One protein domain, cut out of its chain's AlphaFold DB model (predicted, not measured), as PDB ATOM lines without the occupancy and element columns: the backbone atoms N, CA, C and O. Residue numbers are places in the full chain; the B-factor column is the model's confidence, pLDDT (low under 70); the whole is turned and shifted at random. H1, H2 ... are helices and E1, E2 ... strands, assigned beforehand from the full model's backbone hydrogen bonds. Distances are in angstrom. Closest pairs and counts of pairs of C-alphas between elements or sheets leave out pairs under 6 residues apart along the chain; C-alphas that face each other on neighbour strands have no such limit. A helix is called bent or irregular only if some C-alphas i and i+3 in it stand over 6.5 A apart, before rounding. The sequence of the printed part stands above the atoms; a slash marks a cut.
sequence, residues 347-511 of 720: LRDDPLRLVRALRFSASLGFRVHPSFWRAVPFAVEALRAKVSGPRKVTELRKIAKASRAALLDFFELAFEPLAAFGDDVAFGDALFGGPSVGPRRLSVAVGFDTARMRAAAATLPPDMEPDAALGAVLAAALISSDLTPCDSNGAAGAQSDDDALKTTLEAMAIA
ATOM      1  N   LEU A 347     169.306 201.927 219.390       94.44
ATOM      2  CA  LEU A 347     169.627 202.466 220.709       94.44
ATOM      3  C   LEU A 347     169.177 203.922 220.856       94.44
ATOM      4  O   LEU A 347     168.744 204.310 221.928       94.44
ATOM      5  N   ARG A 348     169.248 204.753 219.815       92.19
ATOM      6  CA  ARG A 348     168.809 206.154 219.910       92.19
ATOM      7  C   ARG A 348     167.283 206.293 219.955       92.19
ATOM      8  O   ARG A 348     166.770 207.184 220.638       92.19
ATOM      9  N   ASP A 349     166.574 205.420 219.242       89.75
ATOM     10  CA  ASP A 349     165.111 205.364 219.219       89.75
ATOM     11  C   ASP A 349     164.553 204.985 220.606       89.75
ATOM     12  O   ASP A 349     163.763 205.734 221.181       89.75
ATOM     13  N   ASP A 350     165.029 203.879 221.191       92.00
ATOM     14  CA  ASP A 350     164.700 203.470 222.564       92.00
ATOM     15  C   ASP A 350     165.979 203.176 223.370       92.00
ATOM     16  O   ASP A 350     166.455 202.036 223.420       92.00
ATOM     17  N   PRO A 351     166.529 204.191 224.055       93.75
ATOM     18  CA  PRO A 351     167.811 204.074 224.753       93.75
ATOM     19  C   PRO A 351     167.828 203.080 225.904       93.75
ATOM     20  O   PRO A 351     168.888 202.562 226.256       93.75
ATOM     21  N   LEU A 352     166.663 202.715 226.448       93.88
ATOM     22  CA  LEU A 352     166.580 201.671 227.467       93.88
ATOM     23  C   LEU A 352     167.070 200.310 226.934       93.88
ATOM     24  O   LEU A 352     167.470 199.449 227.719       93.88
ATOM     25  N   ARG A 353     167.104 200.112 225.607       95.31
ATOM     26  CA  ARG A 353     167.665 198.914 224.963       95.31
ATOM     27  C   ARG A 353     169.148 198.715 225.252       95.31
ATOM     28  O   ARG A 353     169.587 197.570 225.269       95.31
ATOM     29  N   LEU A 354     169.886 199.784 225.546       94.62
ATOM     30  CA  LEU A 354     171.272 199.690 225.995       94.62
ATOM     31  C   LEU A 354     171.341 198.910 227.314       94.62
ATOM     32  O   LEU A 354     171.988 197.869 227.390       94.62
ATOM     33  N   VAL A 355     170.581 199.355 228.320       94.81
ATOM     34  CA  VAL A 355     170.501 198.698 229.635       94.81
ATOM     35  C   VAL A 355     169.960 197.272 229.502       94.81
ATOM     36  O   VAL A 355     170.475 196.354 230.134       94.81
ATOM     37  N   ARG A 356     168.959 197.051 228.637       95.62
ATOM     38  CA  ARG A 356     168.405 195.711 228.370       95.62
ATOM     39  C   ARG A 356     169.433 194.763 227.754       95.62
ATOM     40  O   ARG A 356     169.453 193.598 228.139       95.62
ATOM     41  N   ALA A 357     170.263 195.226 226.818       96.00
ATOM     42  CA  ALA A 357     171.302 194.403 226.199       96.00
ATOM     43  C   ALA A 357     172.335 193.945 227.237       96.00
ATOM     44  O   ALA A 357     172.628 192.752 227.316       96.00
ATOM     45  N   LEU A 358     172.798 194.862 228.093       94.75
ATOM     46  CA  LEU A 358     173.693 194.542 229.211       94.75
ATOM     47  C   LEU A 358     173.020 193.596 230.217       94.75
ATOM     48  O   LEU A 358     173.604 192.585 230.604       94.75
ATOM     49  N   ARG A 359     171.748 193.844 230.569       95.06
ATOM     50  CA  ARG A 359     170.955 192.943 231.420       95.06
ATOM     51  C   ARG A 359     170.891 191.533 230.845       95.06
ATOM     52  O   ARG A 359     171.074 190.571 231.588       95.06
ATOM     53  N   PHE A 360     170.571 191.385 229.559       95.12
ATOM     54  CA  PHE A 360     170.493 190.071 228.923       95.12
ATOM     55  C   PHE A 360     171.862 189.397 228.859       95.12
ATOM     56  O   PHE A 360     171.927 188.182 229.029       95.12
ATOM     57  N   SER A 361     172.938 190.165 228.669       95.75
ATOM     58  CA  SER A 361     174.307 189.642 228.665       95.75
ATOM     59  C   SER A 361     174.628 188.993 230.005       95.75
ATOM     60  O   SER A 361     174.925 187.800 230.042       95.75
ATOM     61  N   ALA A 362     174.411 189.735 231.088       94.81
ATOM     62  CA  ALA A 362     174.563 189.274 232.460       94.81
ATOM     63  C   ALA A 362     173.630 188.104 232.826       94.81
ATOM     64  O   ALA A 362     174.061 187.085 233.352       94.81
ATOM     65  N   SER A 363     172.335 188.210 232.520       92.00
ATOM     66  CA  SER A 363     171.332 187.223 232.963       92.00
ATOM     67  C   SER A 363     171.412 185.896 232.201       92.00
ATOM     68  O   SER A 363     171.019 184.851 232.720       92.00
ATOM     69  N   LEU A 364     171.854 185.924 230.938       92.06
ATOM     70  CA  LEU A 364     171.970 184.728 230.096       92.06
ATOM     71  C   LEU A 364     173.410 184.198 230.025       92.06
ATOM     72  O   LEU A 364     173.605 183.058 229.597       92.06
ATOM     73  N   GLY A 365     174.408 184.995 230.421       93.12
ATOM     74  CA  GLY A 365     175.828 184.708 230.209       93.12
ATOM     75  C   GLY A 365     176.188 184.701 228.721       93.12
ATOM     76  O   GLY A 365     176.837 183.767 228.239       93.12
ATOM     77  N   PHE A 366     175.639 185.646 227.956       95.56
ATOM     78  CA  PHE A 366     175.855 185.785 226.511       95.56
ATOM     79  C   PHE A 366     176.750 186.990 226.253       95.56
ATOM     80  O   PHE A 366     176.629 188.002 226.939       95.56
ATOM     81  N   ARG A 367     177.608 186.928 225.233       95.88
ATOM     82  CA  ARG A 367     178.450 188.074 224.864       95.88
ATOM     83  C   ARG A 367     177.666 189.071 224.020       95.88
ATOM     84  O   ARG A 367     176.944 188.676 223.103       95.88
ATOM     85  N   VAL A 368     177.832 190.365 224.275       94.88
ATOM     86  CA  VAL A 368     177.278 191.396 223.390       94.88
ATOM     87  C   VAL A 368     178.127 191.481 222.121       94.88
ATOM     88  O   VAL A 368     179.355 191.458 222.183       94.88
ATOM     89  N   HIS A 369     177.489 191.535 220.953       95.06
ATOM     90  CA  HIS A 369     178.194 191.639 219.677       95.06
ATOM     91  C   HIS A 369     179.040 192.933 219.627       95.06
ATOM     92  O   HIS A 369     178.507 193.991 219.960       95.06
ATOM     93  N   PRO A 370     180.309 192.916 219.157       91.94
ATOM     94  CA  PRO A 370     181.211 194.079 219.220       91.94
ATOM     95  C   PRO A 370     180.675 195.366 218.576       91.94
ATOM     96  O   PRO A 370     180.978 196.469 219.026       91.94
ATOM     97  N   SER A 371     179.826 195.241 217.553       93.31
ATOM     98  CA  SER A 371     179.162 196.387 216.914       93.31
ATOM     99  C   SER A 371     178.324 197.233 217.878       93.31
ATOM    100  O   SER A 371     178.099 198.405 217.604       93.31
ATOM    101  N   PHE A 372     177.826 196.638 218.968       94.31
ATOM    102  CA  PHE A 372     177.071 197.340 220.003       94.31
ATOM    103  C   PHE A 372     177.926 198.436 220.634       94.31
ATOM    104  O   PHE A 372     177.525 199.593 220.627       94.31
ATOM    105  N   TRP A 373     179.134 198.094 221.093       90.56
ATOM    106  CA  TRP A 373     180.042 199.036 221.753       90.56
ATOM    107  C   TRP A 373     180.455 200.184 220.830       90.56
ATOM    108  O   TRP A 373     180.525 201.329 221.264       90.56
ATOM    109  N   ARG A 374     180.611 199.912 219.526       90.06
ATOM    110  CA  ARG A 374     180.855 200.948 218.504       90.06
ATOM    111  C   ARG A 374     179.661 201.891 218.299       90.06
ATOM    112  O   ARG A 374     179.850 203.016 217.854       90.06
ATOM    113  N   ALA A 375     178.444 201.437 218.593       92.44
ATOM    114  CA  ALA A 375     177.212 202.200 218.418       92.44
ATOM    115  C   ALA A 375     176.756 202.945 219.684       92.44
ATOM    116  O   ALA A 375     176.033 203.934 219.569       92.44
ATOM    117  N   VAL A 376     177.181 202.509 220.878       92.00
ATOM    118  CA  VAL A 376     176.845 203.142 222.168       92.00
ATOM    119  C   VAL A 376     177.029 204.669 222.158       92.00
ATOM    120  O   VAL A 376     176.088 205.343 222.585       92.00
ATOM    121  N   PRO A 377     178.129 205.247 221.623       90.00
ATOM    122  CA  PRO A 377     178.348 206.695 221.645       90.00
ATOM    123  C   PRO A 377     177.214 207.511 221.007       90.00
ATOM    124  O   PRO A 377     176.942 208.624 221.447       90.00
ATOM    125  N   PHE A 378     176.500 206.956 220.021       91.00
ATOM    126  CA  PHE A 378     175.376 207.626 219.355       91.00
ATOM    127  C   PHE A 378     174.102 207.696 220.211       91.00
ATOM    128  O   PHE A 378     173.184 208.448 219.885       91.00
ATOM    129  N   ALA A 379     174.018 206.907 221.285       92.06
ATOM    130  CA  ALA A 379     172.818 206.768 222.106       92.06
ATOM    131  C   ALA A 379     172.990 207.252 223.551       92.06
ATOM    132  O   ALA A 379     171.993 207.352 224.263       92.06
ATOM    133  N   VAL A 380     174.212 207.579 223.992       88.38
ATOM    134  CA  VAL A 380     174.493 208.015 225.373       88.38
ATOM    135  C   VAL A 380     173.652 209.228 225.767       88.38
ATOM    136  O   VAL A 380     172.971 209.196 226.793       88.38
ATOM    137  N   GLU A 381     173.616 210.265 224.928       86.94
ATOM    138  CA  GLU A 381     172.825 211.464 225.223       86.94
ATOM    139  C   GLU A 381     171.321 211.163 225.241       86.94
ATOM    140  O   GLU A 381     170.595 211.614 226.125       86.94
ATOM    141  N   ALA A 382     170.842 210.312 224.332       89.88
ATOM    142  CA  ALA A 382     169.447 209.887 224.333       89.88
ATOM    143  C   ALA A 382     169.100 209.072 225.599       89.88
ATOM    144  O   ALA A 382     168.015 209.239 226.155       89.88
ATOM    145  N   LEU A 383     170.010 208.223 226.093       90.69
ATOM    146  CA  LEU A 383     169.841 207.470 227.342       90.69
ATOM    147  C   LEU A 383     169.763 208.388 228.561       90.69
ATOM    148  O   LEU A 383     168.934 208.160 229.447       90.69
ATOM    149  N   ARG A 384     170.588 209.434 228.593       85.81
ATOM    150  CA  ARG A 384     170.533 210.471 229.624       85.81
ATOM    151  C   ARG A 384     169.208 211.234 229.568       85.81
ATOM    152  O   ARG A 384     168.511 211.303 230.576       85.81
ATOM    153  N   ALA A 385     168.851 211.766 228.401       86.00
ATOM    154  CA  ALA A 385     167.739 212.700 228.249       86.00
ATOM    155  C   ALA A 385     166.353 212.027 228.254       86.00
ATOM    156  O   ALA A 385     165.407 212.560 228.832       86.00
ATOM    157  N   LYS A 386     166.200 210.850 227.631       88.00
ATOM    158  CA  LYS A 386     164.880 210.220 227.409       88.00
ATOM    159  C   LYS A 386     164.490 209.175 228.456       88.00
ATOM    160  O   LYS A 386     163.324 208.770 228.525       88.00
ATOM    161  N   VAL A 387     165.444 208.662 229.238       88.06
ATOM    162  CA  VAL A 387     165.209 207.531 230.150       88.06
ATOM    163  C   VAL A 387     165.443 207.953 231.593       88.06
ATOM    164  O   VAL A 387     166.554 208.288 231.994       88.06
ATOM    165  N   SER A 388     164.384 207.886 232.398       85.69
ATOM    166  CA  SER A 388     164.459 208.170 233.829       85.69
ATOM    167  C   SER A 388     165.229 207.098 234.595       85.69
ATOM    168  O   SER A 388     165.187 205.916 234.240       85.69
ATOM    169  N   GLY A 389     165.876 207.502 235.687       83.25
ATOM    170  CA  GLY A 389     166.602 206.585 236.558       83.25
ATOM    171  C   GLY A 389     165.759 205.408 237.075       83.25
ATOM    172  O   GLY A 389     166.170 204.263 236.881       83.25
ATOM    173  N   PRO A 390     164.514 205.622 237.556       84.19
ATOM    174  CA  PRO A 390     163.629 204.529 237.966       84.19
ATOM    175  C   PRO A 390     163.377 203.475 236.878       84.19
ATOM    176  O   PRO A 390     163.211 202.296 237.181       84.19
ATOM    177  N   ARG A 391     163.370 203.863 235.594       86.25
ATOM    178  CA  ARG A 391     163.214 202.906 234.484       86.25
ATOM    179  C   ARG A 391     164.463 202.058 234.270       86.25
ATOM    180  O   ARG A 391     164.326 200.879 233.960       86.25
ATOM    181  N   LYS A 392     165.652 202.638 234.453       89.38
ATOM    182  CA  LYS A 392     166.931 201.911 234.402       89.38
ATOM    183  C   LYS A 392     167.004 200.922 235.565       89.38
ATOM    184  O   LYS A 392     167.266 199.742 235.350       89.38
ATOM    185  N   VAL A 393     166.614 201.361 236.764       87.88
ATOM    186  CA  VAL A 393     166.553 200.499 237.953       87.88
ATOM    187  C   VAL A 393     165.554 199.363 237.818       87.88
ATOM    188  O   VAL A 393     165.845 198.268 238.282       87.88
ATOM    189  N   THR A 394     164.419 199.535 237.137       90.81
ATOM    190  CA  THR A 394     163.521 198.398 236.856       90.81
ATOM    191  C   THR A 394     164.235 197.264 236.114       90.81
ATOM    192  O   THR A 394     163.965 196.095 236.384       90.81
ATOM    193  N   GLU A 395     165.164 197.572 235.206       93.88
ATOM    194  CA  GLU A 395     165.966 196.549 234.532       93.88
ATOM    195  C   GLU A 395     167.035 195.953 235.463       93.88
ATOM    196  O   GLU A 395     167.211 194.737 235.463       93.88
ATOM    197  N   LEU A 396     167.674 196.759 236.319       92.06
ATOM    198  CA  LEU A 396     168.630 196.275 237.328       92.06
ATOM    199  C   LEU A 396     167.973 195.368 238.379       92.06
ATOM    200  O   LEU A 396     168.506 194.312 238.707       92.06
ATOM    201  N   ARG A 397     166.771 195.716 238.848       91.44
ATOM    202  CA  ARG A 397     165.973 194.900 239.775       91.44
ATOM    203  C   ARG A 397     165.642 193.532 239.190       91.44
ATOM    204  O   ARG A 397     165.636 192.543 239.915       91.44
ATOM    205  N   LYS A 398     165.397 193.442 237.876       92.00
ATOM    206  CA  LYS A 398     165.208 192.145 237.198       92.00
ATOM    207  C   LYS A 398     166.474 191.284 237.261       92.00
ATOM    208  O   LYS A 398     166.352 190.073 237.397       92.00
ATOM    209  N   ILE A 399     167.662 191.890 237.186       93.75
ATOM    210  CA  ILE A 399     168.943 191.177 237.337       93.75
ATOM    211  C   ILE A 399     169.122 190.719 238.780       93.75
ATOM    212  O   ILE A 399     169.403 189.548 239.017       93.75
ATOM    213  N   ALA A 400     168.905 191.623 239.737       90.69
ATOM    214  CA  ALA A 400     169.059 191.336 241.158       90.69
ATOM    215  C   ALA A 400     168.139 190.194 241.620       90.69
ATOM    216  O   ALA A 400     168.570 189.326 242.372       90.69
ATOM    217  N   LYS A 401     166.902 190.143 241.103       90.31
ATOM    218  CA  LYS A 401     165.967 189.026 241.323       90.31
ATOM    219  C   LYS A 401     166.429 187.710 240.696       90.31
ATOM    220  O   LYS A 401     166.058 186.653 241.190       90.31
ATOM    221  N   ALA A 402     167.184 187.763 239.600       87.75
ATOM    222  CA  ALA A 402     167.672 186.569 238.923       87.75
ATOM    223  C   ALA A 402     168.884 185.967 239.645       87.75
ATOM    224  O   ALA A 402     168.901 184.770 239.922       87.75
ATOM    225  N   SER A 403     169.914 186.774 239.922       91.56
ATOM    226  CA  SER A 403     171.095 186.343 240.675       91.56
ATOM    227  C   SER A 403     172.024 187.512 241.003       91.56
ATOM    228  O   SER A 403     172.279 188.374 240.160       91.56
ATOM    229  N   ARG A 404     172.661 187.461 242.181       90.88
ATOM    230  CA  ARG A 404     173.795 188.337 242.523       90.88
ATOM    231  C   ARG A 404     174.969 188.183 241.555       90.88
ATOM    232  O   ARG A 404     175.627 189.171 241.255       90.88
ATOM    233  N   ALA A 405     175.231 186.974 241.054       92.56
ATOM    234  CA  ALA A 405     176.320 186.745 240.105       92.56
ATOM    235  C   ALA A 405     176.076 187.507 238.795       92.56
ATOM    236  O   ALA A 405     176.944 188.251 238.353       92.56
ATOM    237  N   ALA A 406     174.856 187.424 238.255       94.06
ATOM    238  CA  ALA A 406     174.466 188.204 237.083       94.06
ATOM    239  C   ALA A 406     174.549 189.714 237.357       94.06
ATOM    240  O   ALA A 406     174.931 190.488 236.486       94.06
ATOM    241  N   LEU A 407     174.224 190.159 238.572       93.06
ATOM    242  CA  LEU A 407     174.358 191.569 238.925       93.06
ATOM    243  C   LEU A 407     175.821 192.039 238.908       93.06
ATOM    244  O   LEU A 407     176.105 193.114 238.387       93.06
ATOM    245  N   LEU A 408     176.744 191.223 239.421       93.38
ATOM    246  CA  LEU A 408     178.181 191.493 239.337       93.38
ATOM    247  C   LEU A 408     178.659 191.530 237.884       93.38
ATOM    248  O   LEU A 408     179.341 192.476 237.505       93.38
ATOM    249  N   ASP A 409     178.244 190.559 237.066       93.56
ATOM    250  CA  ASP A 409     178.579 190.512 235.639       93.56
ATOM    251  C   ASP A 409     178.052 191.753 234.896       93.56
ATOM    252  O   ASP A 409     178.721 192.287 234.013       93.56
ATOM    253  N   PHE A 410     176.863 192.249 235.265       94.00
ATOM    254  CA  PHE A 410     176.316 193.486 234.708       94.00
ATOM    255  C   PHE A 410     177.202 194.687 235.037       94.00
ATOM    256  O   PHE A 410     177.504 195.471 234.141       94.00
ATOM    257  N   PHE A 411     177.592 194.854 236.303       90.69
ATOM    258  CA  PHE A 411     178.405 196.000 236.708       90.69
ATOM    259  C   PHE A 411     179.818 195.928 236.145       90.69
ATOM    260  O   PHE A 411     180.334 196.953 235.719       90.69
ATOM    261  N   GLU A 412     180.399 194.736 236.040       89.00
ATOM    262  CA  GLU A 412     181.661 194.524 235.333       89.00
ATOM    263  C   GLU A 412     181.564 194.990 233.879       89.00
ATOM    264  O   GLU A 412     182.302 195.879 233.462       89.00
ATOM    265  N   LEU A 413     180.551 194.515 233.153       88.00
ATOM    266  CA  LEU A 413     180.312 194.904 231.767       88.00
ATOM    267  C   LEU A 413     179.970 196.395 231.600       88.00
ATOM    268  O   LEU A 413     180.198 196.969 230.538       88.00
ATOM    269  N   ALA A 414     179.366 197.017 232.610       87.25
ATOM    270  CA  ALA A 414     178.970 198.419 232.582       87.25
ATOM    271  C   ALA A 414     180.134 199.368 232.890       87.25
ATOM    272  O   ALA A 414     180.235 200.415 232.250       87.25
ATOM    273  N   PHE A 415     180.980 199.018 233.864       80.38
ATOM    274  CA  PHE A 415     182.051 199.879 234.359       80.38
ATOM    275  C   PHE A 415     183.383 199.669 233.634       80.38
ATOM    276  O   PHE A 415     184.084 200.647 233.393       80.38
ATOM    277  N   GLU A 416     183.724 198.445 233.226       75.75
ATOM    278  CA  GLU A 416     184.978 198.157 232.510       75.75
ATOM    279  C   GLU A 416     185.149 199.007 231.229       75.75
ATOM    280  O   GLU A 416     186.224 199.577 231.025       75.75
ATOM    281  N   PRO A 417     184.114 199.211 230.385       69.06
ATOM    282  CA  PRO A 417     184.247 200.006 229.167       69.06
ATOM    283  C   PRO A 417     184.209 201.522 229.395       69.06
ATOM    284  O   PRO A 417     184.385 202.261 228.428       69.06
ATOM    285  N   LEU A 418     183.969 202.015 230.620       63.53
ATOM    286  CA  LEU A 418     183.910 203.460 230.888       63.53
ATOM    287  C   LEU A 418     185.213 204.161 230.493       63.53
ATOM    288  O   LEU A 418     185.164 205.224 229.878       63.53
ATOM    289  N   ALA A 419     186.355 203.512 230.723       58.22
ATOM    290  CA  ALA A 419     187.658 204.016 230.302       58.22
ATOM    291  C   ALA A 419     187.818 204.060 228.766       58.22
ATOM    292  O   ALA A 419     188.561 204.886 228.240       58.22
ATOM    293  N   ALA A 420     187.113 203.195 228.025       64.06
ATOM    294  CA  ALA A 420     187.224 203.091 226.567       64.06
ATOM    295  C   ALA A 420     186.442 204.181 225.812       64.06
ATOM    296  O   ALA A 420     186.736 204.452 224.646       64.06
ATOM    297  N   PHE A 421     185.445 204.796 226.452       65.06
ATOM    298  CA  PHE A 421     184.596 205.818 225.838       65.06
ATOM    299  C   PHE A 421     185.182 207.240 225.910       65.06
ATOM    300  O   PHE A 421     184.792 208.089 225.105       65.06
ATOM    301  N   GLY A 422     186.161 207.470 226.792       57.53
ATOM    302  CA  GLY A 422     186.815 208.766 227.001       57.53
ATOM    303  C   GLY A 422     185.918 209.817 227.671       57.53
ATOM    304  O   GLY A 422     184.710 209.630 227.814       57.53
ATOM    305  N   ASP A 423     186.514 210.950 228.055       57.31
ATOM    306  CA  ASP A 423     185.847 212.027 228.815       57.31
ATOM    307  C   ASP A 423     184.650 212.664 228.086       57.31
ATOM    308  O   ASP A 423     183.685 213.103 228.712       57.31
ATOM    309  N   ASP A 424     184.673 212.660 226.749       57.97
ATOM    310  CA  ASP A 424     183.617 213.228 225.900       57.97
ATOM    311  C   ASP A 424     182.284 212.466 226.006       57.97
ATOM    312  O   ASP A 424     181.211 213.019 225.745       57.97
ATOM    313  N   VAL A 425     182.333 211.175 226.343       65.00
ATOM    314  CA  VAL A 425     181.182 210.273 226.323       65.00
ATOM    315  C   VAL A 425     180.918 209.841 227.758       65.00
ATOM    316  O   VAL A 425     181.307 208.761 228.190       65.00
ATOM    317  N   ALA A 426     180.241 210.713 228.508       68.88
ATOM    318  CA  ALA A 426     179.846 210.507 229.905       68.88
ATOM    319  C   ALA A 426     178.794 209.380 230.058       68.88
ATOM    320  O   ALA A 426     177.629 209.601 230.398       68.88
ATOM    321  N   PHE A 427     179.217 208.153 229.752       77.81
ATOM    322  CA  PHE A 427     178.408 206.943 229.694       77.81
ATOM    323  C   PHE A 427     177.950 206.492 231.082       77.81
ATOM    324  O   PHE A 427     176.795 206.101 231.223       77.81
ATOM    325  N   GLY A 428     178.803 206.616 232.106       75.06
ATOM    326  CA  GLY A 428     178.461 206.297 233.499       75.06
ATOM    327  C   GLY A 428     177.289 207.141 233.996       75.06
ATOM    328  O   GLY A 428     176.276 206.598 234.431       75.06
ATOM    329  N   ASP A 429     177.368 208.459 233.806       72.94
ATOM    330  CA  ASP A 429     176.271 209.395 234.074       72.94
ATOM    331  C   ASP A 429     174.988 209.038 233.305       72.94
ATOM    332  O   ASP A 429     173.892 209.009 233.865       72.94
ATOM    333  N   ALA A 430     175.095 208.698 232.019       80.62
ATOM    334  CA  ALA A 430     173.925 208.282 231.254       80.62
ATOM    335  C   ALA A 430     173.331 206.959 231.765       80.62
ATOM    336  O   ALA A 430     172.110 206.805 231.766       80.62
ATOM    337  N   LEU A 431     174.150 206.006 232.206       82.75
ATOM    338  CA  LEU A 431     173.710 204.681 232.637       82.75
ATOM    339  C   LEU A 431     173.108 204.687 234.049       82.75
ATOM    340  O   LEU A 431     172.094 204.024 234.275       82.75
ATOM    341  N   PHE A 432     173.683 205.472 234.959       78.19
ATOM    342  CA  PHE A 432     173.304 205.527 236.374       78.19
ATOM    343  C   PHE A 432     172.610 206.839 236.784       78.19
ATOM    344  O   PHE A 432     172.343 207.059 237.960       78.19
ATOM    345  N   GLY A 433     172.263 207.696 235.816       73.00
ATOM    346  CA  GLY A 433     171.540 208.957 236.022       73.00
ATOM    347  C   GLY A 433     170.164 209.023 235.342       73.00
ATOM    348  O   GLY A 433     169.523 208.010 235.039       73.00
ATOM    349  N   GLY A 434     169.695 210.236 235.042       66.00
ATOM    350  CA  GLY A 434     168.440 210.506 234.325       66.00
ATOM    351  C   GLY A 434     168.209 212.006 234.082       66.00
ATOM    352  O   GLY A 434     168.968 212.823 234.597       66.00
ATOM    353  N   PRO A 435     167.146 212.400 233.355       59.22
ATOM    354  CA  PRO A 435     166.913 213.791 232.948       59.22
ATOM    355  C   PRO A 435     166.604 214.751 234.109       59.22
ATOM    356  O   PRO A 435     166.637 215.962 233.930       59.22
ATOM    357  N   SER A 436     166.280 214.218 235.289       54.00
ATOM    358  CA  SER A 436     165.972 214.968 236.511       54.00
ATOM    359  C   SER A 436     167.166 215.132 237.457       54.00
ATOM    360  O   SER A 436     167.022 215.762 238.502       54.00
ATOM    361  N   VAL A 437     168.322 214.549 237.133       54.62
ATOM    362  CA  VAL A 437     169.529 214.661 237.958       54.62
ATOM    363  C   VAL A 437     170.187 216.005 237.643       54.62
ATOM    364  O   VAL A 437     170.437 216.323 236.480       54.62
ATOM    365  N   GLY A 438     170.402 216.835 238.669       49.94
ATOM    366  CA  GLY A 438     171.093 218.123 238.546       49.94
ATOM    367  C   GLY A 438     172.573 217.969 238.138       49.94
ATOM    368  O   GLY A 438     172.998 216.900 237.721       49.94
ATOM    369  N   PRO A 439     173.422 219.002 238.281       44.69
ATOM    370  CA  PRO A 439     174.830 218.959 237.850       44.69
ATOM    371  C   PRO A 439     175.731 217.971 238.624       44.69
ATOM    372  O   PRO A 439     176.937 217.956 238.397       44.69
ATOM    373  N   ARG A 440     175.180 217.157 239.532       48.62
ATOM    374  CA  ARG A 440     175.910 216.135 240.290       48.62
ATOM    375  C   ARG A 440     175.944 214.860 239.449       48.62
ATOM    376  O   ARG A 440     174.900 214.251 239.233       48.62
ATOM    377  N   ARG A 441     177.112 214.519 238.908       57.00
ATOM    378  CA  ARG A 441     177.269 213.504 237.859       57.00
ATOM    379  C   ARG A 441     178.233 212.417 238.299       57.00
ATOM    380  O   ARG A 441     179.240 212.702 238.939       57.00
ATOM    381  N   LEU A 442     177.931 211.193 237.887       60.19
ATOM    382  CA  LEU A 442     178.882 210.089 237.909       60.19
ATOM    383  C   LEU A 442     179.825 210.277 236.719       60.19
ATOM    384  O   LEU A 442     179.416 210.156 235.564       60.19
ATOM    385  N   SER A 443     181.058 210.678 236.998       54.25
ATOM    386  CA  SER A 443     182.069 210.969 235.986       54.25
ATOM    387  C   SER A 443     182.592 209.705 235.293       54.25
ATOM    388  O   SER A 443     182.099 208.590 235.495       54.25
ATOM    389  N   VAL A 444     183.581 209.895 234.419       55.78
ATOM    390  CA  VAL A 444     184.293 208.799 233.767       55.78
ATOM    391  C   VAL A 444     185.103 208.041 234.812       55.78
ATOM    392  O   VAL A 444     185.941 208.618 235.505       55.78
ATOM    393  N   ALA A 445     184.853 206.736 234.911       59.38
ATOM    394  CA  ALA A 445     185.766 205.842 235.601       59.38
ATOM    395  C   ALA A 445     187.008 205.663 234.714       59.38
ATOM    396  O   ALA A 445     186.914 205.117 233.615       59.38
ATOM    397  N   VAL A 446     188.162 206.143 235.178       60.28
ATOM    398  CA  VAL A 446     189.459 205.980 234.486       60.28
ATOM    399  C   VAL A 446     190.009 204.570 234.707       60.28
ATOM    400  O   VAL A 446     190.787 204.060 233.904       60.28
ATOM    401  N   GLY A 447     189.558 203.920 235.780       73.62
ATOM    402  CA  GLY A 447     189.860 202.542 236.128       73.62
ATOM    403  C   GLY A 447     188.700 201.904 236.886       73.62
ATOM    404  O   GLY A 447     187.942 202.583 237.580       73.62
ATOM    405  N   PHE A 448     188.560 200.589 236.739       82.94
ATOM    406  CA  PHE A 448     187.583 199.785 237.465       82.94
ATOM    407  C   PHE A 448     188.231 198.480 237.932       82.94
ATOM    408  O   PHE A 448     188.652 197.659 237.115       82.94
ATOM    409  N   ASP A 449     188.317 198.275 239.247       85.62
ATOM    410  CA  ASP A 449     188.863 197.052 239.833       85.62
ATOM    411  C   ASP A 449     187.740 196.038 240.094       85.62
ATOM    412  O   ASP A 449     187.094 195.997 241.147       85.62
ATOM    413  N   THR A 450     187.522 195.172 239.108       88.44
ATOM    414  CA  THR A 450     186.536 194.086 239.191       88.44
ATOM    415  C   THR A 450     186.813 193.132 240.355       88.44
ATOM    416  O   THR A 450     185.876 192.633 240.986       88.44
ATOM    417  N   ALA A 451     188.087 192.869 240.666       89.62
ATOM    418  CA  ALA A 451     188.454 191.943 241.729       89.62
ATOM    419  C   ALA A 451     188.067 192.505 243.103       89.62
ATOM    420  O   ALA A 451     187.523 191.762 243.924       89.62
ATOM    421  N   ARG A 452     188.257 193.813 243.332       87.31
ATOM    422  CA  ARG A 452     187.801 194.502 244.553       87.31
ATOM    423  C   ARG A 452     186.284 194.463 244.696       87.31
ATOM    424  O   ARG A 452     185.800 194.066 245.757       87.31
ATOM    425  N   MET A 453     185.538 194.767 243.630       90.44
ATOM    426  CA  MET A 453     184.071 194.707 243.664       90.44
ATOM    427  C   MET A 453     183.585 193.295 244.018       90.44
ATOM    428  O   MET A 453     182.754 193.126 244.913       90.44
ATOM    429  N   ARG A 454     184.112 192.266 243.339       92.44
ATOM    430  CA  ARG A 454     183.723 190.870 243.586       92.44
ATOM    431  C   ARG A 454     184.120 190.405 244.986       92.44
ATOM    432  O   ARG A 454     183.332 189.705 245.619       92.44
ATOM    433  N   ALA A 455     185.289 190.806 245.486       90.56
ATOM    434  CA  ALA A 455     185.732 190.480 246.840       90.56
ATOM    435  C   ALA A 455     184.806 191.082 247.906       90.56
ATOM    436  O   ALA A 455     184.427 190.375 248.837       90.56
ATOM    437  N   ALA A 456     184.385 192.341 247.743       89.12
ATOM    438  CA  ALA A 456     183.403 192.955 248.631       89.12
ATOM    439  C   ALA A 456     182.040 192.260 248.527       89.12
ATOM    440  O   ALA A 456     181.477 191.831 249.526       89.12
ATOM    441  N   ALA A 457     181.518 192.045 247.321       91.62
ATOM    442  CA  ALA A 457     180.217 191.399 247.156       91.62
ATOM    443  C   ALA A 457     180.167 189.943 247.665       91.62
ATOM    444  O   ALA A 457     179.089 189.450 248.012       91.62
ATOM    445  N   ALA A 458     181.310 189.252 247.729       92.81
ATOM    446  CA  ALA A 458     181.415 187.894 248.262       92.81
ATOM    447  C   ALA A 458     181.162 187.810 249.777       92.81
ATOM    448  O   ALA A 458     180.807 186.741 250.266       92.81
ATOM    449  N   THR A 459     181.311 188.912 250.518       91.88
ATOM    450  CA  THR A 459     181.054 188.945 251.966       91.88
ATOM    451  C   THR A 459     179.613 189.323 252.313       91.88
ATOM    452  O   THR A 459     179.257 189.333 253.489       91.88
ATOM    453  N   LEU A 460     178.784 189.663 251.320       90.12
ATOM    454  CA  LEU A 460     177.372 189.973 251.541       90.12
ATOM    455  C   LEU A 460     176.601 188.710 251.972       90.12
ATOM    456  O   LEU A 460     176.756 187.665 251.326       90.12
ATOM    457  N   PRO A 461     175.700 188.800 252.969       88.06
ATOM    458  CA  PRO A 461     174.798 187.714 253.360       88.06
ATOM    459  C   PRO A 461     174.106 187.056 252.158       88.06
ATOM    460  O   PRO A 461     173.664 187.786 251.272       88.06
ATOM    461  N   PRO A 462     173.996 185.717 252.074       85.00
ATOM    462  CA  PRO A 462     173.470 185.034 250.887       85.00
ATOM    463  C   PRO A 462     171.990 185.346 250.616       85.00
ATOM    464  O   PRO A 462     171.638 185.624 249.472       85.00
ATOM    465  N   ASP A 463     171.163 185.410 251.661       84.25
ATOM    466  CA  ASP A 463     169.698 185.532 251.575       84.25
ATOM    467  C   ASP A 463     169.207 186.990 251.602       84.25
ATOM    468  O   ASP A 463     168.175 187.323 252.180       84.25
ATOM    469  N   MET A 464     169.990 187.892 251.016       85.25
ATOM    470  CA  MET A 464     169.676 189.318 251.001       85.25
ATOM    471  C   MET A 464     168.545 189.632 250.023       85.25
ATOM    472  O   MET A 464     168.558 189.160 248.884       85.25
ATOM    473  N   GLU A 465     167.623 190.502 250.440       86.81
ATOM    474  CA  GLU A 465     166.570 191.011 249.564       86.81
ATOM    475  C   GLU A 465     167.162 191.625 248.277       86.81
ATOM    476  O   GLU A 465     168.151 192.364 248.351       86.81
ATOM    477  N   PRO A 466     166.576 191.369 247.090       87.62
ATOM    478  CA  PRO A 466     167.169 191.766 245.811       87.62
ATOM    479  C   PRO A 466     167.486 193.261 245.688       87.62
ATOM    480  O   PRO A 466     168.524 193.626 245.141       87.62
ATOM    481  N   ASP A 467     166.620 194.134 246.205       83.38
ATOM    482  CA  ASP A 467     166.833 195.586 246.159       83.38
ATOM    483  C   ASP A 467     167.999 196.024 247.066       83.38
ATOM    484  O   ASP A 467     168.784 196.892 246.679       83.38
ATOM    485  N   ALA A 468     168.169 195.384 248.229       82.75
ATOM    486  CA  ALA A 468     169.303 195.634 249.118       82.75
ATOM    487  C   ALA A 468     170.613 195.117 248.504       82.75
ATOM    488  O   ALA A 468     171.624 195.822 248.509       82.75
ATOM    489  N   ALA A 469     170.581 193.933 247.883       87.50
ATOM    490  CA  ALA A 469     171.717 193.395 247.142       87.50
ATOM    491  C   ALA A 469     172.104 194.299 245.960       87.50
ATOM    492  O   ALA A 469     173.292 194.490 245.702       87.50
ATOM    493  N   LEU A 470     171.120 194.888 245.269       88.25
ATOM    494  CA  LEU A 470     171.355 195.860 244.204       88.25
ATOM    495  C   LEU A 470     172.115 197.086 244.709       88.25
ATOM    496  O   LEU A 470     173.144 197.438 244.131       88.25
ATOM    497  N   GLY A 471     171.627 197.710 245.782       83.44
ATOM    498  CA  GLY A 471     172.289 198.865 246.381       83.44
ATOM    499  C   GLY A 471     173.706 198.531 246.846       83.44
ATOM    500  O   GLY A 471     174.643 199.254 246.514       83.44
ATOM    501  N   ALA A 472     173.884 197.406 247.541       86.06
ATOM    502  CA  ALA A 472     175.194 196.973 248.009       86.06
ATOM    503  C   ALA A 472     176.171 196.761 246.843       86.06
ATOM    504  O   ALA A 472     177.220 197.391 246.795       86.06
ATOM    505  N   VAL A 473     175.825 195.953 245.840       89.50
ATOM    506  CA  VAL A 473     176.749 195.701 244.723       89.50
ATOM    507  C   VAL A 473     177.063 196.983 243.940       89.50
ATOM    508  O   VAL A 473     178.211 197.170 243.540       89.50
ATOM    509  N   LEU A 474     176.100 197.898 243.776       86.31
ATOM    510  CA  LEU A 474     176.360 199.212 243.182       86.31
ATOM    511  C   LEU A 474     177.373 200.019 244.008       86.31
ATOM    512  O   LEU A 474     178.309 200.574 243.441       86.31
ATOM    513  N   ALA A 475     177.236 200.048 245.335       82.75
ATOM    514  CA  ALA A 475     178.203 200.713 246.208       82.75
ATOM    515  C   ALA A 475     179.608 200.102 246.072       82.75
ATOM    516  O   ALA A 475     180.589 200.835 245.950       82.75
ATOM    517  N   ALA A 476     179.711 198.769 246.009       86.06
ATOM    518  CA  ALA A 476     180.978 198.086 245.756       86.06
ATOM    519  C   ALA A 476     181.578 198.450 244.392       86.06
ATOM    520  O   ALA A 476     182.790 198.656 244.303       86.06
ATOM    521  N   ALA A 477     180.756 198.555 243.344       85.88
ATOM    522  CA  ALA A 477     181.205 198.945 242.011       85.88
ATOM    523  C   ALA A 477     181.757 200.379 241.998       85.88
ATOM    524  O   ALA A 477     182.848 200.615 241.480       85.88
ATOM    525  N   LEU A 478     181.046 201.319 242.627       80.19
ATOM    526  CA  LEU A 478     181.441 202.727 242.696       80.19
ATOM    527  C   LEU A 478     182.736 202.925 243.479       80.19
ATOM    528  O   LEU A 478     183.656 203.568 242.988       80.19
ATOM    529  N   ILE A 479     182.852 202.306 244.655       78.19
ATOM    530  CA  ILE A 479     184.063 202.404 245.481       78.19
ATOM    531  C   ILE A 479     185.263 201.738 244.785       78.19
ATOM    532  O   ILE A 479     186.397 202.204 244.922       78.19
ATOM    533  N   SER A 480     185.023 200.688 243.994       82.12
ATOM    534  CA  SER A 480     186.058 200.011 243.197       82.12
ATOM    535  C   SER A 480     186.390 200.727 241.879       82.12
ATOM    536  O   SER A 480     187.178 200.201 241.092       82.12
ATOM    537  N   SER A 481     185.791 201.892 241.619       79.31
ATOM    538  CA  SER A 481     186.046 202.713 240.434       79.31
ATOM    539  C   SER A 481     186.897 203.935 240.778       79.31
ATOM    540  O   SER A 481     186.649 204.598 241.783       79.31
ATOM    541  N   ASP A 482     187.843 204.281 239.906       74.00
ATOM    542  CA  ASP A 482     188.588 205.541 239.971       74.00
ATOM    543  C   ASP A 482     187.805 206.621 239.212       74.00
ATOM    544  O   ASP A 482     187.953 206.783 237.997       74.00
ATOM    545  N   LEU A 483     186.915 207.318 239.918       69.06
ATOM    546  CA  LEU A 483     186.059 208.362 239.353       69.06
ATOM    547  C   LEU A 483     186.808 209.702 239.305       69.06
ATOM    548  O   LEU A 483     187.388 210.132 240.303       69.06
ATOM    549  N   THR A 484     186.793 210.398 238.165       59.28
ATOM    550  CA  THR A 484     187.346 211.762 238.091       59.28
ATOM    551  C   THR A 484     186.434 212.768 238.803       59.28
ATOM    552  O   THR A 484     185.217 212.715 238.632       59.28
ATOM    553  N   PRO A 485     186.952 213.729 239.582       51.75
ATOM    554  CA  PRO A 485     186.132 214.838 240.066       51.75
ATOM    555  C   PRO A 485     185.543 215.598 238.870       51.75
ATOM    556  O   PRO A 485     186.253 215.850 237.896       51.75
ATOM    557  N   CYS A 486     184.256 215.957 238.902       46.78
ATOM    558  CA  CYS A 486     183.686 216.740 237.809       46.78
ATOM    559  C   CYS A 486     184.302 218.143 237.799       46.78
ATOM    560  O   CYS A 486     184.071 218.928 238.722       46.78
ATOM    561  N   ASP A 487     184.989 218.505 236.715       39.62
ATOM    562  CA  ASP A 487     185.266 219.904 236.415       39.62
ATOM    563  C   ASP A 487     183.932 220.633 236.214       39.62
ATOM    564  O   ASP A 487     183.187 220.391 235.260       39.62
ATOM    565  N   SER A 488     183.618 221.561 237.112       40.47
ATOM    566  CA  SER A 488     182.656 222.612 236.814       40.47
ATOM    567  C   SER A 488     183.385 223.941 236.848       40.47
ATOM    568  O   SER A 488     184.125 224.240 237.783       40.47
ATOM    569  N   ASN A 489     183.173 224.744 235.808       37.03
ATOM    570  CA  ASN A 489     183.469 226.167 235.831       37.03
ATOM    571  C   ASN A 489     183.005 226.775 237.173       37.03
ATOM    572  O   ASN A 489     181.822 227.044 237.360       37.03
ATOM    573  N   GLY A 490     183.951 227.015 238.084       34.00
ATOM    574  CA  GLY A 490     183.858 228.036 239.124       34.00
ATOM    575  C   GLY A 490     183.046 227.754 240.394       34.00
ATOM    576  O   GLY A 490     182.649 228.730 241.027       34.00
ATOM    577  N   ALA A 491     182.830 226.508 240.829       29.11
ATOM    578  CA  ALA A 491     182.350 226.250 242.194       29.11
ATOM    579  C   ALA A 491     183.271 225.263 242.927       29.11
ATOM    580  O   ALA A 491     183.395 224.105 242.549       29.11
ATOM    581  N   ALA A 492     183.949 225.773 243.954       30.86
ATOM    582  CA  ALA A 492     184.929 225.070 244.768       30.86
ATOM    583  C   ALA A 492     184.338 223.866 245.526       30.86
ATOM    584  O   ALA A 492     183.260 223.968 246.110       30.86
ATOM    585  N   GLY A 493     185.106 222.777 245.585       32.97
ATOM    586  CA  GLY A 493     184.915 221.663 246.516       32.97
ATOM    587  C   GLY A 493     185.320 220.334 245.889       32.97
ATOM    588  O   GLY A 493     184.706 219.913 244.914       32.97
ATOM    589  N   ALA A 494     186.346 219.677 246.431       35.19
ATOM    590  CA  ALA A 494     186.659 218.290 246.102       35.19
ATOM    591  C   ALA A 494     185.400 217.434 246.334       35.19
ATOM    592  O   ALA A 494     184.947 217.307 247.470       35.19
ATOM    593  N   GLN A 495     184.790 216.919 245.264       53.19
ATOM    594  CA  GLN A 495     183.645 216.013 245.364       53.19
ATOM    595  C   GLN A 495     184.147 214.691 245.944       53.19
ATOM    596  O   GLN A 495     185.008 214.049 245.346       53.19
ATOM    597  N   SER A 496     183.666 214.328 247.133       60.25
ATOM    598  CA  SER A 496     184.051 213.080 247.791       60.25
ATOM    599  C   SER A 496     183.341 211.881 247.145       60.25
ATOM    600  O   SER A 496     182.251 212.026 246.590       60.25
ATOM    601  N   ASP A 497     183.917 210.679 247.250       57.62
ATOM    602  CA  ASP A 497     183.271 209.436 246.787       57.62
ATOM    603  C   ASP A 497     181.902 209.198 247.480       57.62
ATOM    604  O   ASP A 497     181.001 208.600 246.887       57.62
ATOM    605  N   ASP A 498     181.710 209.732 248.697       60.56
ATOM    606  CA  ASP A 498     180.434 209.722 249.441       60.56
ATOM    607  C   ASP A 498     179.348 210.526 248.710       60.56
ATOM    608  O   ASP A 498     178.212 210.070 248.558       60.56
ATOM    609  N   ASP A 499     179.710 211.691 248.161       64.88
ATOM    610  CA  ASP A 499     178.791 212.530 247.389       64.88
ATOM    611  C   ASP A 499     178.399 211.868 246.062       64.88
ATOM    612  O   ASP A 499     177.244 211.974 245.631       64.88
ATOM    613  N   ALA A 500     179.338 211.164 245.419       64.31
ATOM    614  CA  ALA A 500     179.092 210.428 244.180       64.31
ATOM    615  C   ALA A 500     178.157 209.230 244.411       64.31
ATOM    616  O   ALA A 500     177.189 209.052 243.663       64.31
ATOM    617  N   LEU A 501     178.391 208.448 245.471       70.25
ATOM    618  CA  LEU A 501     177.526 207.333 245.855       70.25
ATOM    619  C   LEU A 501     176.103 207.809 246.138       70.25
ATOM    620  O   LEU A 501     175.155 207.303 245.534       70.25
ATOM    621  N   LYS A 502     175.961 208.813 247.004       70.94
ATOM    622  CA  LYS A 502     174.662 209.373 247.372       70.94
ATOM    623  C   LYS A 502     173.903 209.887 246.154       70.94
ATOM    624  O   LYS A 502     172.774 209.480 245.908       70.94
ATOM    625  N   THR A 503     174.556 210.707 245.334       70.44
ATOM    626  CA  THR A 503     173.961 211.246 244.101       70.44
ATOM    627  C   THR A 503     173.460 210.134 243.179       70.44
ATOM    628  O   THR A 503     172.390 210.249 242.580       70.44
ATOM    629  N   THR A 504     174.224 209.049 243.055       71.38
ATOM    630  CA  THR A 504     173.867 207.922 242.191       71.38
ATOM    631  C   THR A 504     172.652 207.169 242.719       71.38
ATOM    632  O   THR A 504     171.747 206.842 241.951       71.38
ATOM    633  N   LEU A 505     172.602 206.908 244.027       72.56
ATOM    634  CA  LEU A 505     171.466 206.240 244.663       72.56
ATOM    635  C   LEU A 505     170.187 207.085 244.552       72.56
ATOM    636  O   LEU A 505     169.157 206.550 244.122       72.56
ATOM    637  N   GLU A 506     170.282 208.397 244.799       73.00
ATOM    638  CA  GLU A 506     169.193 209.370 244.618       73.00
ATOM    639  C   GLU A 506     168.678 209.347 243.167       73.00
ATOM    640  O   GLU A 506     167.478 209.214 242.908       73.00
ATOM    641  N   ALA A 507     169.592 209.421 242.193       69.88
ATOM    642  CA  ALA A 507     169.273 209.415 240.766       69.88
ATOM    643  C   ALA A 507     168.581 208.123 240.305       69.88
ATOM    644  O   ALA A 507     167.691 208.145 239.447       69.88
ATOM    645  N   MET A 508     168.999 206.994 240.870       71.62
ATOM    646  CA  MET A 508     168.472 205.666 240.582       71.62
ATOM    647  C   MET A 508     167.170 205.372 241.351       71.62
ATOM    648  O   MET A 508     166.409 204.494 240.940       71.62
ATOM    649  N   ALA A 509     166.845 206.134 242.398       70.31
ATOM    650  CA  ALA A 509     165.746 205.846 243.324       70.31
ATOM    651  C   ALA A 509     165.868 204.440 243.956       70.31
ATOM    652  O   ALA A 509     164.904 203.662 244.010       70.31
ATOM    653  N   ILE A 510     167.084 204.099 244.388       69.50
ATOM    654  CA  ILE A 510     167.382 202.902 245.184       69.50
ATOM    655  C   ILE A 510     167.284 203.310 246.658       69.50
ATOM    656  O   ILE A 510     167.829 204.340 247.029       69.50
ATOM    657  N   ALA A 511     166.565 202.547 247.488       60.66
ATOM    658  CA  ALA A 511     166.365 202.898 248.896       60.66
ATOM    659  C   ALA A 511     167.710 202.979 249.652       60.66
ATOM    660  O   ALA A 511     168.498 202.037 249.620       60.66
TER     661      ALA A 511
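This is residues 347 to 511 of the 720 residues of the protein "tRNA nucleotidyltransferase" of Chrysochromulina tobinii (UniProt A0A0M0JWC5). The model is a compact pile of mostly crossed helices in three rough tiers: H1, H2 and H3 make one outside tier, H4, H5 and H7 the middle one, and H8, H9 and H10 the other outside one. A small ribbon of two antiparallel strands, E1 and E2, sits at one side, where H5 and H9 end, and the loop about Gly 490 sticks out from the body. The printed part has 165 residues, with ten named helices and two named strands in the order H1 H2 H3 H4 H5 H6 H7 E1 H8 H9 E2 H10; the class is mostly helix. The whole is compact, with a radius of gyration of the C-alphas of 14.9 A and spans of 46 by 34 by 26 A.

E1, residues 445 to 448, and E2, residues 481 to 483, are antiparallel neighbours, their directions at 169 degrees. The C-alphas of 445 and 483 face each other at 4.5 A; N 446 and O 482 are within hydrogen-bond range at 2.9 A, as are N 482 and O 447 at 2.9 A. The closest C-alphas of E1 and H6, residues 418 to 421, are those of Val 446 and Ala 419, 5.0 A apart. H5, residues 404 to 415, comes closest to E1 at Phe 415 and Phe 448, C-alphas 6.3 A apart. H5 forms a helical hairpin with H4, residues 389 to 402, closest at the C-alphas of Leu 407 and Ile 399, 5.7 A. H4 is the hub, touching five helices. One is H1, residues 352 to 364, which runs the same way as H4 at a shallow tilt of 10 degrees, closest at the C-alphas of Ser 363 and Ile 399, 6.4 A. With residues 358 to 363 alone H1 also touches H5, at a steep tilt of 46 degrees, opposite ways, with the C-alphas of Ala 362 and Ala 406 closest at 4.7 A. H9, residues 466 to 479, touches H4 with residues 466 to 470 alone, closest at the C-alphas of Pro 466 and Ala 400, 5.0 A. H8, residues 450 to 457, and H9 are a helical hairpin, closest at the C-alphas of Met 453 and Ala 476, 5.0 A. H10, residues 497 to 508, touches H4 about perpendicular at 87 degrees, with the C-alphas of Met 508 and Gly 389 closest at 4.5 A. H7, residues 427 to 432, touches H3, residues 380 to 386, closest at the C-alphas of Ala 430 and Arg 384, 4.4 A. H2, residues 371 to 378, touches no helix but is near H1, at the C-alphas of Val 376 and Leu 354, 7.6 A. In H1, H3, H5, H7, H8, H9 and H10 every O i to N i+4 pair is within hydrogen-bond range, in H4 9 of 10 and in H2 2 of 4; H6 is too short for such a pair.

H1 begins at C-alpha 352, (166.580, 201.671, 227.467), and is 18.0 A long. H2 is irregular, with C-alphas 374 and 377 7.0 A apart. H4 measures 20.2 A, H5 16.4 A, H9 20.0 A and H10 16.5 A from first to last C-alpha. E1 begins at C-alpha 445, (185.766, 205.842, 235.601). H10 ends at C-alpha 508, (168.472, 205.666, 240.582).

The two C-alphas farthest apart are those of Asp 463 and Gly 490, 46.5 A. The printed part has no cut. The links H7 to E1, 12 residues, and E2 to H10, 13 residues, are long. The mean pLDDT of the printed part is 78.8; 44 residues are under 70, among them 417 to 426, 434 to 446 and 483 to 500.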